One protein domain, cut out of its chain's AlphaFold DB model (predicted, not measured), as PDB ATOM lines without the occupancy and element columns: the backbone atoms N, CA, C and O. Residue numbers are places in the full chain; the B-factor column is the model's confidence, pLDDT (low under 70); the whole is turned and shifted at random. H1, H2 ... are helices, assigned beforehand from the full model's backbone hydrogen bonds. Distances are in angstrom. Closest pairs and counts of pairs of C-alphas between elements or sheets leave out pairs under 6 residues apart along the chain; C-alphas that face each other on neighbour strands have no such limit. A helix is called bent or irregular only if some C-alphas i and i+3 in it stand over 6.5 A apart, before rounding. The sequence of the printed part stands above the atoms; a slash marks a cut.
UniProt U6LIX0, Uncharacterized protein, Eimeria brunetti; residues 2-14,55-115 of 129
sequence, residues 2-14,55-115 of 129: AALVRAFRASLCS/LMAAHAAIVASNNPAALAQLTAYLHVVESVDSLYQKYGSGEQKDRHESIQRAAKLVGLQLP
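AT A GLANCE: This is residues 2 to 14 and 55 to 115 of the 129 residues of an uncharacterized protein of Eimeria brunetti (UniProt U6LIX0). One long helix, H3, makes the long axis; H1 and H2 pack near its first half, and H4 folds back slantwise on its opposite side, while the turn at residues 89 to 95 sticks out. The printed part has 74 residues, with four named helices, H1 to H4 in order, and no named strand: all helix. It is elongated, 40 by 23 by 16 A, and only just compact, close to loose, with a radius of gyration of the C-alphas of 13.6 A.

IN THESE COORDINATES: H3, residues 68 to 91, runs 35.0 A from C-alpha 68 at (20.665, 68.277, 77.309). H1 is residues 2 to 14, 18.5 A; H2 is residues 55 to 66, 17.1 A. H4, residues 96 to 109, 20.0 A, ends at C-alpha 109 (12.368, 54.827, 62.623); it is irregular, C-alphas 97 and 100 being 7.6 A apart.

HOW THE PARTS SIT: The hub, H3, touches H1, H2 and H4; helix packing is mostly crossed, with 1 of the 4 pairs of helices that touch at a shallow tilt. The closest C-alphas of H1 and H3, with residues 71 to 82 of H3 alone, are Phe 8 and Thr 75, 4.9 A, at a shallow tilt of 32 degrees, the same way. H4 touches residues 77 to 85 of H3 alone, closest C-alphas Ile 103 and Val 81, 5.9 A, at a steep tilt of 47 degrees, opposite ways. H1 and H4 are apart. Every O i to N i+4 pair is within hydrogen-bond range in H1, H2 and H3; in H4, 8 of 10.

THE WHOLE: Residues 15 to 54 are not printed; C-alphas 14 and 55 are 15.7 A apart across the cut. Links H2 to H3 and H3 to H4 are tight. pLDDT is under 70 at residues 4, 92 to 97 and 114 to 115.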
ATOM      1  N   ALA A   2      16.343  66.622  85.565       72.12
ATOM      2  CA  ALA A   2      16.376  65.470  86.479       72.12
ATOM      3  C   ALA A   2      15.621  64.232  85.952       72.12
ATOM      4  O   ALA A   2      16.047  63.106  86.176       72.12
ATOM      5  N   ALA A   3      14.528  64.433  85.204       73.69
ATOM      6  CA  ALA A   3      13.814  63.348  84.529       73.69
ATOM      7  C   ALA A   3      14.656  62.653  83.440       73.69
ATOM      8  O   ALA A   3      14.560  61.443  83.289       73.69
ATOM      9  N   LEU A   4      15.510  63.403  82.738       69.62
ATOM     10  CA  LEU A   4      16.389  62.895  81.682       69.62
ATOM     11  C   LEU A   4      17.509  62.031  82.269       69.62
ATOM     12  O   LEU A   4      17.758  60.933  81.793       69.62
ATOM     13  N   VAL A   5      18.122  62.495  83.360       73.44
ATOM     14  CA  VAL A   5      19.149  61.748  84.102       73.44
ATOM     15  C   VAL A   5      18.562  60.477  84.719       73.44
ATOM     16  O   VAL A   5      19.181  59.417  84.660       73.44
ATOM     17  N   ARG A   6      17.340  60.552  85.267       76.31
ATOM     18  CA  ARG A   6      16.618  59.374  85.771       76.31
ATOM     19  C   ARG A   6      16.318  58.364  84.664       76.31
ATOM     20  O   ARG A   6      16.535  57.178  84.882       76.31
ATOM     21  N   ALA A   7      15.854  58.831  83.504       73.56
ATOM     22  CA  ALA A   7      15.604  57.975  82.349       73.56
ATOM     23  C   ALA A   7      16.901  57.305  81.873       73.56
ATOM     24  O   ALA A   7      16.943  56.086  81.782       73.56
ATOM     25  N   PHE A   8      17.982  58.072  81.702       77.00
ATOM     26  CA  PHE A   8      19.300  57.549  81.340       77.00
ATOM     27  C   PHE A   8      19.793  56.465  82.306       77.00
ATOM     28  O   PHE A   8      20.195  55.389  81.869       77.00
ATOM     29  N   ARG A   9      19.720  56.716  83.621       80.19
ATOM     30  CA  ARG A   9      20.113  55.736  84.643       80.19
ATOM     31  C   ARG A   9      19.290  54.453  84.533       80.19
ATOM     32  O   ARG A   9      19.863  53.374  84.583       80.19
ATOM     33  N   ALA A  10      17.973  54.564  84.359       78.81
ATOM     34  CA  ALA A  10      17.095  53.404  84.224       78.81
ATOM     35  C   ALA A  10      17.437  52.560  82.983       78.81
ATOM     36  O   ALA A  10      17.563  51.340  83.092       78.81
ATOM     37  N   SER A  11      17.660  53.202  81.831       77.56
ATOM     38  CA  SER A  11      18.047  52.506  80.596       77.56
ATOM     39  C   SER A  11      19.420  51.838  80.729       77.56
ATOM     40  O   SER A  11      19.618  50.714  80.273       77.56
ATOM     41  N   LEU A  12      20.371  52.508  81.386       78.62
ATOM     42  CA  LEU A  12      21.724  52.001  81.589       78.62
ATOM     43  C   LEU A  12      21.758  50.825  82.582       78.62
ATOM     44  O   LEU A  12      22.413  49.825  82.299       78.62
ATOM     45  N   CYS A  13      20.983  50.881  83.673       79.12
ATOM     46  CA  CYS A  13      20.750  49.724  84.545       79.12
ATOM     47  C   CYS A  13      20.258  48.523  83.728       79.12
ATOM     48  O   CYS A  13      20.864  47.455  83.785       79.12
ATOM     49  N   SER A  14      19.190  48.696  82.941       74.69
ATOM     50  CA  SER A  14      18.615  47.592  82.162       74.69
ATOM     51  C   SER A  14      19.628  46.991  81.177       74.69
ATOM     52  O   SER A  14      19.749  45.771  81.084       74.69
ATOM     53  N   LEU A  55      28.191  56.390  89.015       78.56
ATOM     54  CA  LEU A  55      29.198  57.312  88.490       78.56
ATOM     55  C   LEU A  55      28.826  57.825  87.087       78.56
ATOM     56  O   LEU A  55      28.885  59.029  86.820       78.56
ATOM     57  N   MET A  56      28.368  56.942  86.196       77.44
ATOM     58  CA  MET A  56      27.893  57.334  84.866       77.44
ATOM     59  C   MET A  56      26.637  58.211  84.928       77.44
ATOM     60  O   MET A  56      26.515  59.153  84.146       77.44
ATOM     61  N   ALA A  57      25.715  57.958  85.861       78.56
ATOM     62  CA  ALA A  57      24.532  58.795  86.064       78.56
ATOM     63  C   ALA A  57      24.891  60.187  86.621       78.56
ATOM     64  O   ALA A  57      24.292  61.187  86.213       78.56
ATOM     65  N   ALA A  58      25.894  60.276  87.498       78.88
ATOM     66  CA  ALA A  58      26.424  61.548  87.984       78.88
ATOM     67  C   ALA A  58      27.079  62.354  86.847       78.88
ATOM     68  O   ALA A  58      26.785  63.538  86.673       78.88
ATOM     69  N   HIS A  59      27.883  61.706  85.998       76.06
ATOM     70  CA  HIS A  59      28.429  62.335  84.792       76.06
ATOM     71  C   HIS A  59      27.338  62.738  83.798       76.06
ATOM     72  O   HIS A  59      27.411  63.818  83.212       76.06
ATOM     73  N   ALA A  60      26.285  61.934  83.653       75.69
ATOM     74  CA  ALA A  60      25.138  62.288  82.833       75.69
ATOM     75  C   ALA A  60      24.464  63.568  83.332       75.69
ATOM     76  O   ALA A  60      24.081  64.382  82.505       75.69
ATOM     77  N   ALA A  61      24.376  63.811  84.643       73.50
ATOM     78  CA  ALA A  61      23.846  65.074  85.165       73.50
ATOM     79  C   ALA A  61      24.665  66.296  84.708       73.50
ATOM     80  O   ALA A  61      24.078  67.308  84.321       73.50
ATOM     81  N   ILE A  62      25.996  66.169  84.673       76.38
ATOM     82  CA  ILE A  62      26.926  67.205  84.191       76.38
ATOM     83  C   ILE A  62      26.806  67.390  82.668       76.38
ATOM     84  O   ILE A  62      26.752  68.514  82.163       76.38
ATOM     85  N   VAL A  63      26.717  66.295  81.909       72.62
ATOM     86  CA  VAL A  63      26.494  66.349  80.454       72.62
ATOM     87  C   VAL A  63      25.143  66.977  80.152       72.62
ATOM     88  O   VAL A  63      25.055  67.811  79.260       72.62
ATOM     89  N   ALA A  64      24.108  66.647  80.921       76.12
ATOM     90  CA  ALA A  64      22.788  67.222  80.753       76.12
ATOM     91  C   ALA A  64      22.847  68.742  80.915       76.12
ATOM     92  O   ALA A  64      22.319  69.446  80.060       76.12
ATOM     93  N   SER A  65      23.508  69.261  81.962       75.81
ATOM     94  CA  SER A  65      23.617  70.712  82.196       75.81
ATOM     95  C   SER A  65      24.329  71.460  81.076       75.81
ATOM     96  O   SER A  65      23.958  72.595  80.794       75.81
ATOM     97  N   ASN A  66      25.293  70.821  80.413       79.56
ATOM     98  CA  ASN A  66      26.060  71.440  79.334       79.56
ATOM     99  C   ASN A  66      25.431  71.217  77.949       79.56
ATOM    100  O   ASN A  66      25.545  72.063  77.067       79.56
ATOM    101  N   ASN A  67      24.778  70.073  77.740       80.31
ATOM    102  CA  ASN A  67      24.176  69.666  76.477       80.31
ATOM    103  C   ASN A  67      23.024  68.659  76.713       80.31
ATOM    104  O   ASN A  67      23.205  67.440  76.599       80.31
ATOM    105  N   PRO A  68      21.807  69.144  77.019       76.81
ATOM    106  CA  PRO A  68      20.665  68.277  77.309       76.81
ATOM    107  C   PRO A  68      20.213  67.462  76.089       76.81
ATOM    108  O   PRO A  68      19.655  66.377  76.254       76.81
ATOM    109  N   ALA A  69      20.469  67.955  74.873       80.50
ATOM    110  CA  ALA A  69      20.136  67.257  73.636       80.50
ATOM    111  C   ALA A  69      20.987  65.990  73.456       80.50
ATOM    112  O   ALA A  69      20.446  64.938  73.119       80.50
ATOM    113  N   ALA A  70      22.287  66.058  73.762       77.50
ATOM    114  CA  ALA A  70      23.177  64.900  73.703       77.50
ATOM    115  C   ALA A  70      22.743  63.793  74.678       77.50
ATOM    116  O   ALA A  70      22.686  62.621  74.305       77.50
ATOM    117  N   LEU A  71      22.357  64.150  75.910       79.06
ATOM    118  CA  LEU A  71      21.872  63.152  76.865       79.06
ATOM    119  C   LEU A  71      20.522  62.548  76.438       79.06
ATOM    120  O   LEU A  71      20.292  61.351  76.630       79.06
ATOM    121  N   ALA A  72      19.637  63.340  75.827       81.25
ATOM    122  CA  ALA A  72      18.378  62.839  75.282       81.25
ATOM    123  C   ALA A  72      18.602  61.836  74.144       81.25
ATOM    124  O   ALA A  72      17.968  60.781  74.133       81.25
ATOM    125  N   GLN A  73      19.546  62.119  73.242       81.00
ATOM    126  CA  GLN A  73      19.927  61.207  72.163       81.00
ATOM    127  C   GLN A  73      20.513  59.895  72.697       81.00
ATOM    128  O   GLN A  73      20.100  58.825  72.256       81.00
ATOM    129  N   LEU A  74      21.405  59.955  73.694       79.75
ATOM    130  CA  LEU A  74      21.969  58.758  74.333       79.75
ATOM    131  C   LEU A  74      20.897  57.908  75.025       79.75
ATOM    132  O   LEU A  74      20.878  56.689  74.876       79.75
ATOM    133  N   THR A  75      19.974  58.547  75.745       83.12
ATOM    134  CA  THR A  75      18.866  57.851  76.421       83.12
ATOM    135  C   THR A  75      17.952  57.161  75.409       83.12
ATOM    136  O   THR A  75      17.602  55.994  75.564       83.12
ATOM    137  N   ALA A  76      17.592  57.868  74.338       83.19
ATOM    138  CA  ALA A  76      16.747  57.327  73.286       83.19
ATOM    139  C   ALA A  76      17.433  56.172  72.536       83.19
ATOM    140  O   ALA A  76      16.784  55.174  72.228       83.19
ATOM    141  N   TYR A  77      18.747  56.260  72.310       83.12
ATOM    142  CA  TYR A  77      19.526  55.163  71.743       83.12
ATOM    143  C   TYR A  77      19.483  53.909  72.625       83.12
ATOM    144  O   TYR A  77      19.194  52.825  72.122       83.12
ATOM    145  N   LEU A  78      19.696  54.049  73.939       82.38
ATOM    146  CA  LEU A  78      19.631  52.919  74.872       82.38
ATOM    147  C   LEU A  78      18.257  52.231  74.855       82.38
ATOM    148  O   LEU A  78      18.193  51.004  74.833       82.38
ATOM    149  N   HIS A  79      17.164  52.995  74.782       83.75
ATOM    150  CA  HIS A  79      15.820  52.422  74.637       83.75
ATOM    151  C   HIS A  79      15.623  51.651  73.329       83.75
ATOM    152  O   HIS A  79      14.976  50.605  73.328       83.75
ATOM    153  N   VAL A  80      16.171  52.139  72.211       84.81
ATOM    154  CA  VAL A  80      16.111  51.410  70.935       84.81
ATOM    155  C   VAL A  80      16.831  50.071  71.050       84.81
ATOM    156  O   VAL A  80      16.280  49.048  70.645       84.81
ATOM    157  N   VAL A  81      18.028  50.066  71.638       82.31
ATOM    158  CA  VAL A  81      18.797  48.839  71.876       82.31
ATOM    159  C   VAL A  81      17.994  47.860  72.737       82.31
ATOM    160  O   VAL A  81      17.816  46.711  72.341       82.31
ATOM    161  N   GLU A  82      17.427  48.323  73.853       81.94
ATOM    162  CA  GLU A  82      16.621  47.486  74.751       81.94
ATOM    163  C   GLU A  82      15.373  46.911  74.064       81.94
ATOM    164  O   GLU A  82      15.012  45.747  74.274       81.94
ATOM    165  N   SER A  83      14.710  47.711  73.226       82.81
ATOM    166  CA  SER A  83      13.544  47.267  72.464       82.81
ATOM    167  C   SER A  83      13.918  46.174  71.469       82.81
ATOM    168  O   SER A  83      13.200  45.181  71.360       82.81
ATOM    169  N   VAL A  84      15.028  46.340  70.746       82.25
ATOM    170  CA  VAL A  84      15.515  45.332  69.797       82.25
ATOM    171  C   VAL A  84      15.893  44.053  70.542       82.25
ATOM    172  O   VAL A  84      15.425  42.979  70.174       82.25
ATOM    173  N   ASP A  85      16.636  44.156  71.642       80.50
ATOM    174  CA  ASP A  85      17.029  43.000  72.457       80.50
ATOM    175  C   ASP A  85      15.826  42.233  73.009       80.50
ATOM    176  O   ASP A  85      15.790  41.003  72.968       80.50
ATOM    177  N   SER A  86      14.802  42.950  73.471       81.25
ATOM    178  CA  SER A  86      13.563  42.342  73.962       81.25
ATOM    179  C   SER A  86      12.806  41.602  72.851       81.25
ATOM    180  O   SER A  86      12.206  40.557  73.108       81.25
ATOM    181  N   LEU A  87      12.855  42.095  71.605       79.62
ATOM    182  CA  LEU A  87      12.287  41.392  70.449       79.62
ATOM    183  C   LEU A  87      13.065  40.106  70.141       79.62
ATOM    184  O   LEU A  87      12.443  39.060  69.967       79.62
ATOM    185  N   TYR A  88      14.400  40.151  70.151       79.38
ATOM    186  CA  TYR A  88      15.237  38.961  69.958       79.38
ATOM    187  C   TYR A  88      14.987  37.898  71.039       79.38
ATOM    188  O   TYR A  88      14.844  36.718  70.719       79.38
ATOM    189  N   GLN A  89      14.857  38.309  72.304       76.50
ATOM    190  CA  GLN A  89      14.510  37.407  73.408       76.50
ATOM    191  C   GLN A  89      13.113  36.793  73.244       76.50
ATOM    192  O   GLN A  89      12.931  35.606  73.502       76.50
ATOM    193  N   LYS A  90      12.125  37.581  72.801       79.38
ATOM    194  CA  LYS A  90      10.736  37.124  72.653       79.38
ATOM    195  C   LYS A  90      10.543  36.160  71.484       79.38
ATOM    196  O   LYS A  90       9.760  35.223  71.602       79.38
ATOM    197  N   TYR A  91      11.206  36.412  70.356       76.44
ATOM    198  CA  TYR A  91      10.990  35.656  69.118       76.44
ATOM    199  C   TYR A  91      12.064  34.597  68.846       76.44
ATOM    200  O   TYR A  91      11.962  33.881  67.855       76.44
ATOM    201  N   GLY A  92      13.067  34.457  69.723       60.81
ATOM    202  CA  GLY A  92      14.048  33.370  69.669       60.81
ATOM    203  C   GLY A  92      14.907  33.359  68.403       60.81
ATOM    204  O   GLY A  92      15.495  32.329  68.075       60.81
ATOM    205  N   SER A  93      14.979  34.474  67.669       57.62
ATOM    206  CA  SER A  93      15.778  34.563  66.451       57.62
ATOM    207  C   SER A  93      17.258  34.515  66.826       57.62
ATOM    208  O   SER A  93      17.836  35.508  67.261       57.62
ATOM    209  N   GLY A  94      17.872  33.342  66.668       53.72
ATOM    210  CA  GLY A  94      19.287  33.083  66.963       53.72
ATOM    211  C   GLY A  94      20.282  33.886  66.118       53.72
ATOM    212  O   GLY A  94      21.488  33.780  66.323       53.72
ATOM    213  N   GLU A  95      19.815  34.721  65.191       55.97
ATOM    214  CA  GLU A  95      20.661  35.581  64.372       55.97
ATOM    215  C   GLU A  95      20.927  36.918  65.073       55.97
ATOM    216  O   GLU A  95      20.463  37.982  64.666       55.97
ATOM    217  N   GLN A  96      21.776  36.877  66.108       62.19
ATOM    218  CA  GLN A  96      22.469  38.080  66.605       62.19
ATOM    219  C   GLN A  96      23.288  38.780  65.505       62.19
ATOM    220  O   GLN A  96      23.661  39.942  65.667       62.19
ATOM    221  N   LYS A  97      23.548  38.080  64.391       64.00
ATOM    222  CA  LYS A  97      24.255  38.576  63.208       64.00
ATOM    223  C   LYS A  97      23.659  39.885  62.671       64.00
ATOM    224  O   LYS A  97      24.423  40.769  62.302       64.00
ATOM    225  N   ASP A  98      22.339  40.058  62.781       73.50
ATOM    226  CA  ASP A  98      21.627  41.234  62.258       73.50
ATOM    227  C   ASP A  98      21.200  42.220  63.359       73.50
ATOM    228  O   ASP A  98      20.446  43.170  63.122       73.50
ATOM    229  N   ARG A  99      21.682  42.025  64.595       77.69
ATOM    230  CA  ARG A  99      21.313  42.862  65.746       77.69
ATOM    231  C   ARG A  99      21.682  44.325  65.514       77.69
ATOM    232  O   ARG A  99      20.886  45.215  65.805       77.69
ATOM    233  N   HIS A 100      22.876  44.578  64.981       77.94
ATOM    234  CA  HIS A 100      23.344  45.939  64.724       77.94
ATOM    235  C   HIS A 100      22.504  46.636  63.645       77.94
ATOM    236  O   HIS A 100      22.073  47.769  63.847       77.94
ATOM    237  N   GLU A 101      22.190  45.944  62.548       81.38
ATOM    238  CA  GLU A 101      21.320  46.474  61.490       81.38
ATOM    239  C   GLU A 101      19.899  46.739  61.997       81.38
ATOM    240  O   GLU A 101      19.285  47.754  61.659       81.38
ATOM    241  N   SER A 102      19.385  45.867  62.867       81.38
ATOM    242  CA  SER A 102      18.080  46.038  63.511       81.38
ATOM    243  C   SER A 102      18.048  47.264  64.424       81.38
ATOM    244  O   SER A 102      17.089  48.034  64.376       81.38
ATOM    245  N   ILE A 103      19.115  47.502  65.198       82.56
ATOM    246  CA  ILE A 103      19.284  48.714  66.016       82.56
ATOM    247  C   ILE A 103      19.349  49.959  65.129       82.56
ATOM    248  O   ILE A 103      18.649  50.931  65.404       82.56
ATOM    249  N   GLN A 104      20.128  49.937  64.043       82.19
ATOM    250  CA  GLN A 104      20.216  51.069  63.115       82.19
ATOM    251  C   GLN A 104      18.866  51.388  62.465       82.19
ATOM    252  O   GLN A 104      18.449  52.547  62.412       82.19
ATOM    253  N   ARG A 105      18.143  50.360  62.009       80.69
ATOM    254  CA  ARG A 105      16.810  50.515  61.417       80.69
ATOM    255  C   ARG A 105      15.819  51.080  62.430       80.69
ATOM    256  O   ARG A 105      15.095  52.017  62.106       80.69
ATOM    257  N   ALA A 106      15.803  50.545  63.648       81.62
ATOM    258  CA  ALA A 106      14.924  51.016  64.711       81.62
ATOM    259  C   ALA A 106      15.253  52.458  65.133       81.62
ATOM    260  O   ALA A 106      14.339  53.263  65.288       81.62
ATOM    261  N   ALA A 107      16.536  52.822  65.218       82.56
ATOM    262  CA  ALA A 107      16.971  54.188  65.499       82.56
ATOM    263  C   ALA A 107      16.499  55.168  64.416       82.56
ATOM    264  O   ALA A 107      15.937  56.216  64.733       82.56
ATOM    265  N   LYS A 108      16.619  54.788  63.137       84.38
ATOM    266  CA  LYS A 108      16.104  55.581  62.014       84.38
ATOM    267  C   LYS A 108      14.586  55.777  62.087       84.38
ATOM    268  O   LYS A 108      14.110  56.874  61.811       84.38
ATOM    269  N   LEU A 109      13.829  54.747  62.481       80.75
ATOM    270  CA  LEU A 109      12.368  54.827  62.623       80.75
ATOM    271  C   LEU A 109      11.926  55.824  63.702       80.75
ATOM    272  O   LEU A 109      10.897  56.472  63.537       80.75
ATOM    273  N   VAL A 110      12.703  55.979  64.775       77.12
ATOM    274  CA  VAL A 110      12.422  56.954  65.845       77.12
ATOM    275  C   VAL A 110      13.099  58.314  65.619       77.12
ATOM    276  O   VAL A 110      13.101  59.158  66.512       77.12
ATOM    277  N   GLY A 111      13.677  58.541  64.434       77.62
ATOM    278  CA  GLY A 111      14.332  59.801  64.079       77.62
ATOM    279  C   GLY A 111      15.667  60.049  64.790       77.62
ATOM    280  O   GLY A 111      16.127  61.189  64.833       77.62
ATOM    281  N   LEU A 112      16.301  59.012  65.350       78.56
ATOM    282  CA  LEU A 112      17.638  59.122  65.930       78.56
ATOM    283  C   LEU A 112      18.697  59.085  64.831       78.56
ATOM    284  O   LEU A 112      18.783  58.128  64.061       78.56
ATOM    285  N   GLN A 113      19.539  60.116  64.799       70.69
ATOM    286  CA  GLN A 113      20.759  60.103  64.003       70.69
ATOM    287  C   GLN A 113      21.834  59.350  64.781       70.69
ATOM    288  O   GLN A 113      22.349  59.845  65.784       70.69
ATOM    289  N   LEU A 114      22.139  58.132  64.339       66.38
ATOM    290  CA  LEU A 114      23.323  57.426  64.810       66.38
ATOM    291  C   LEU A 114      24.539  57.962  64.055       66.38
ATOM    292  O   LEU A 114      24.413  58.235  62.858       66.38
ATOM    293  N   PRO A 115      25.701  58.107  64.712       57.19
ATOM    294  CA  PRO A 115      26.933  58.372  63.989       57.19
ATOM    295  C   PRO A 115      27.126  57.256  62.958       57.19
ATOM    296  O   PRO A 115      27.072  56.075  63.310       57.19
TER     297      PRO A 115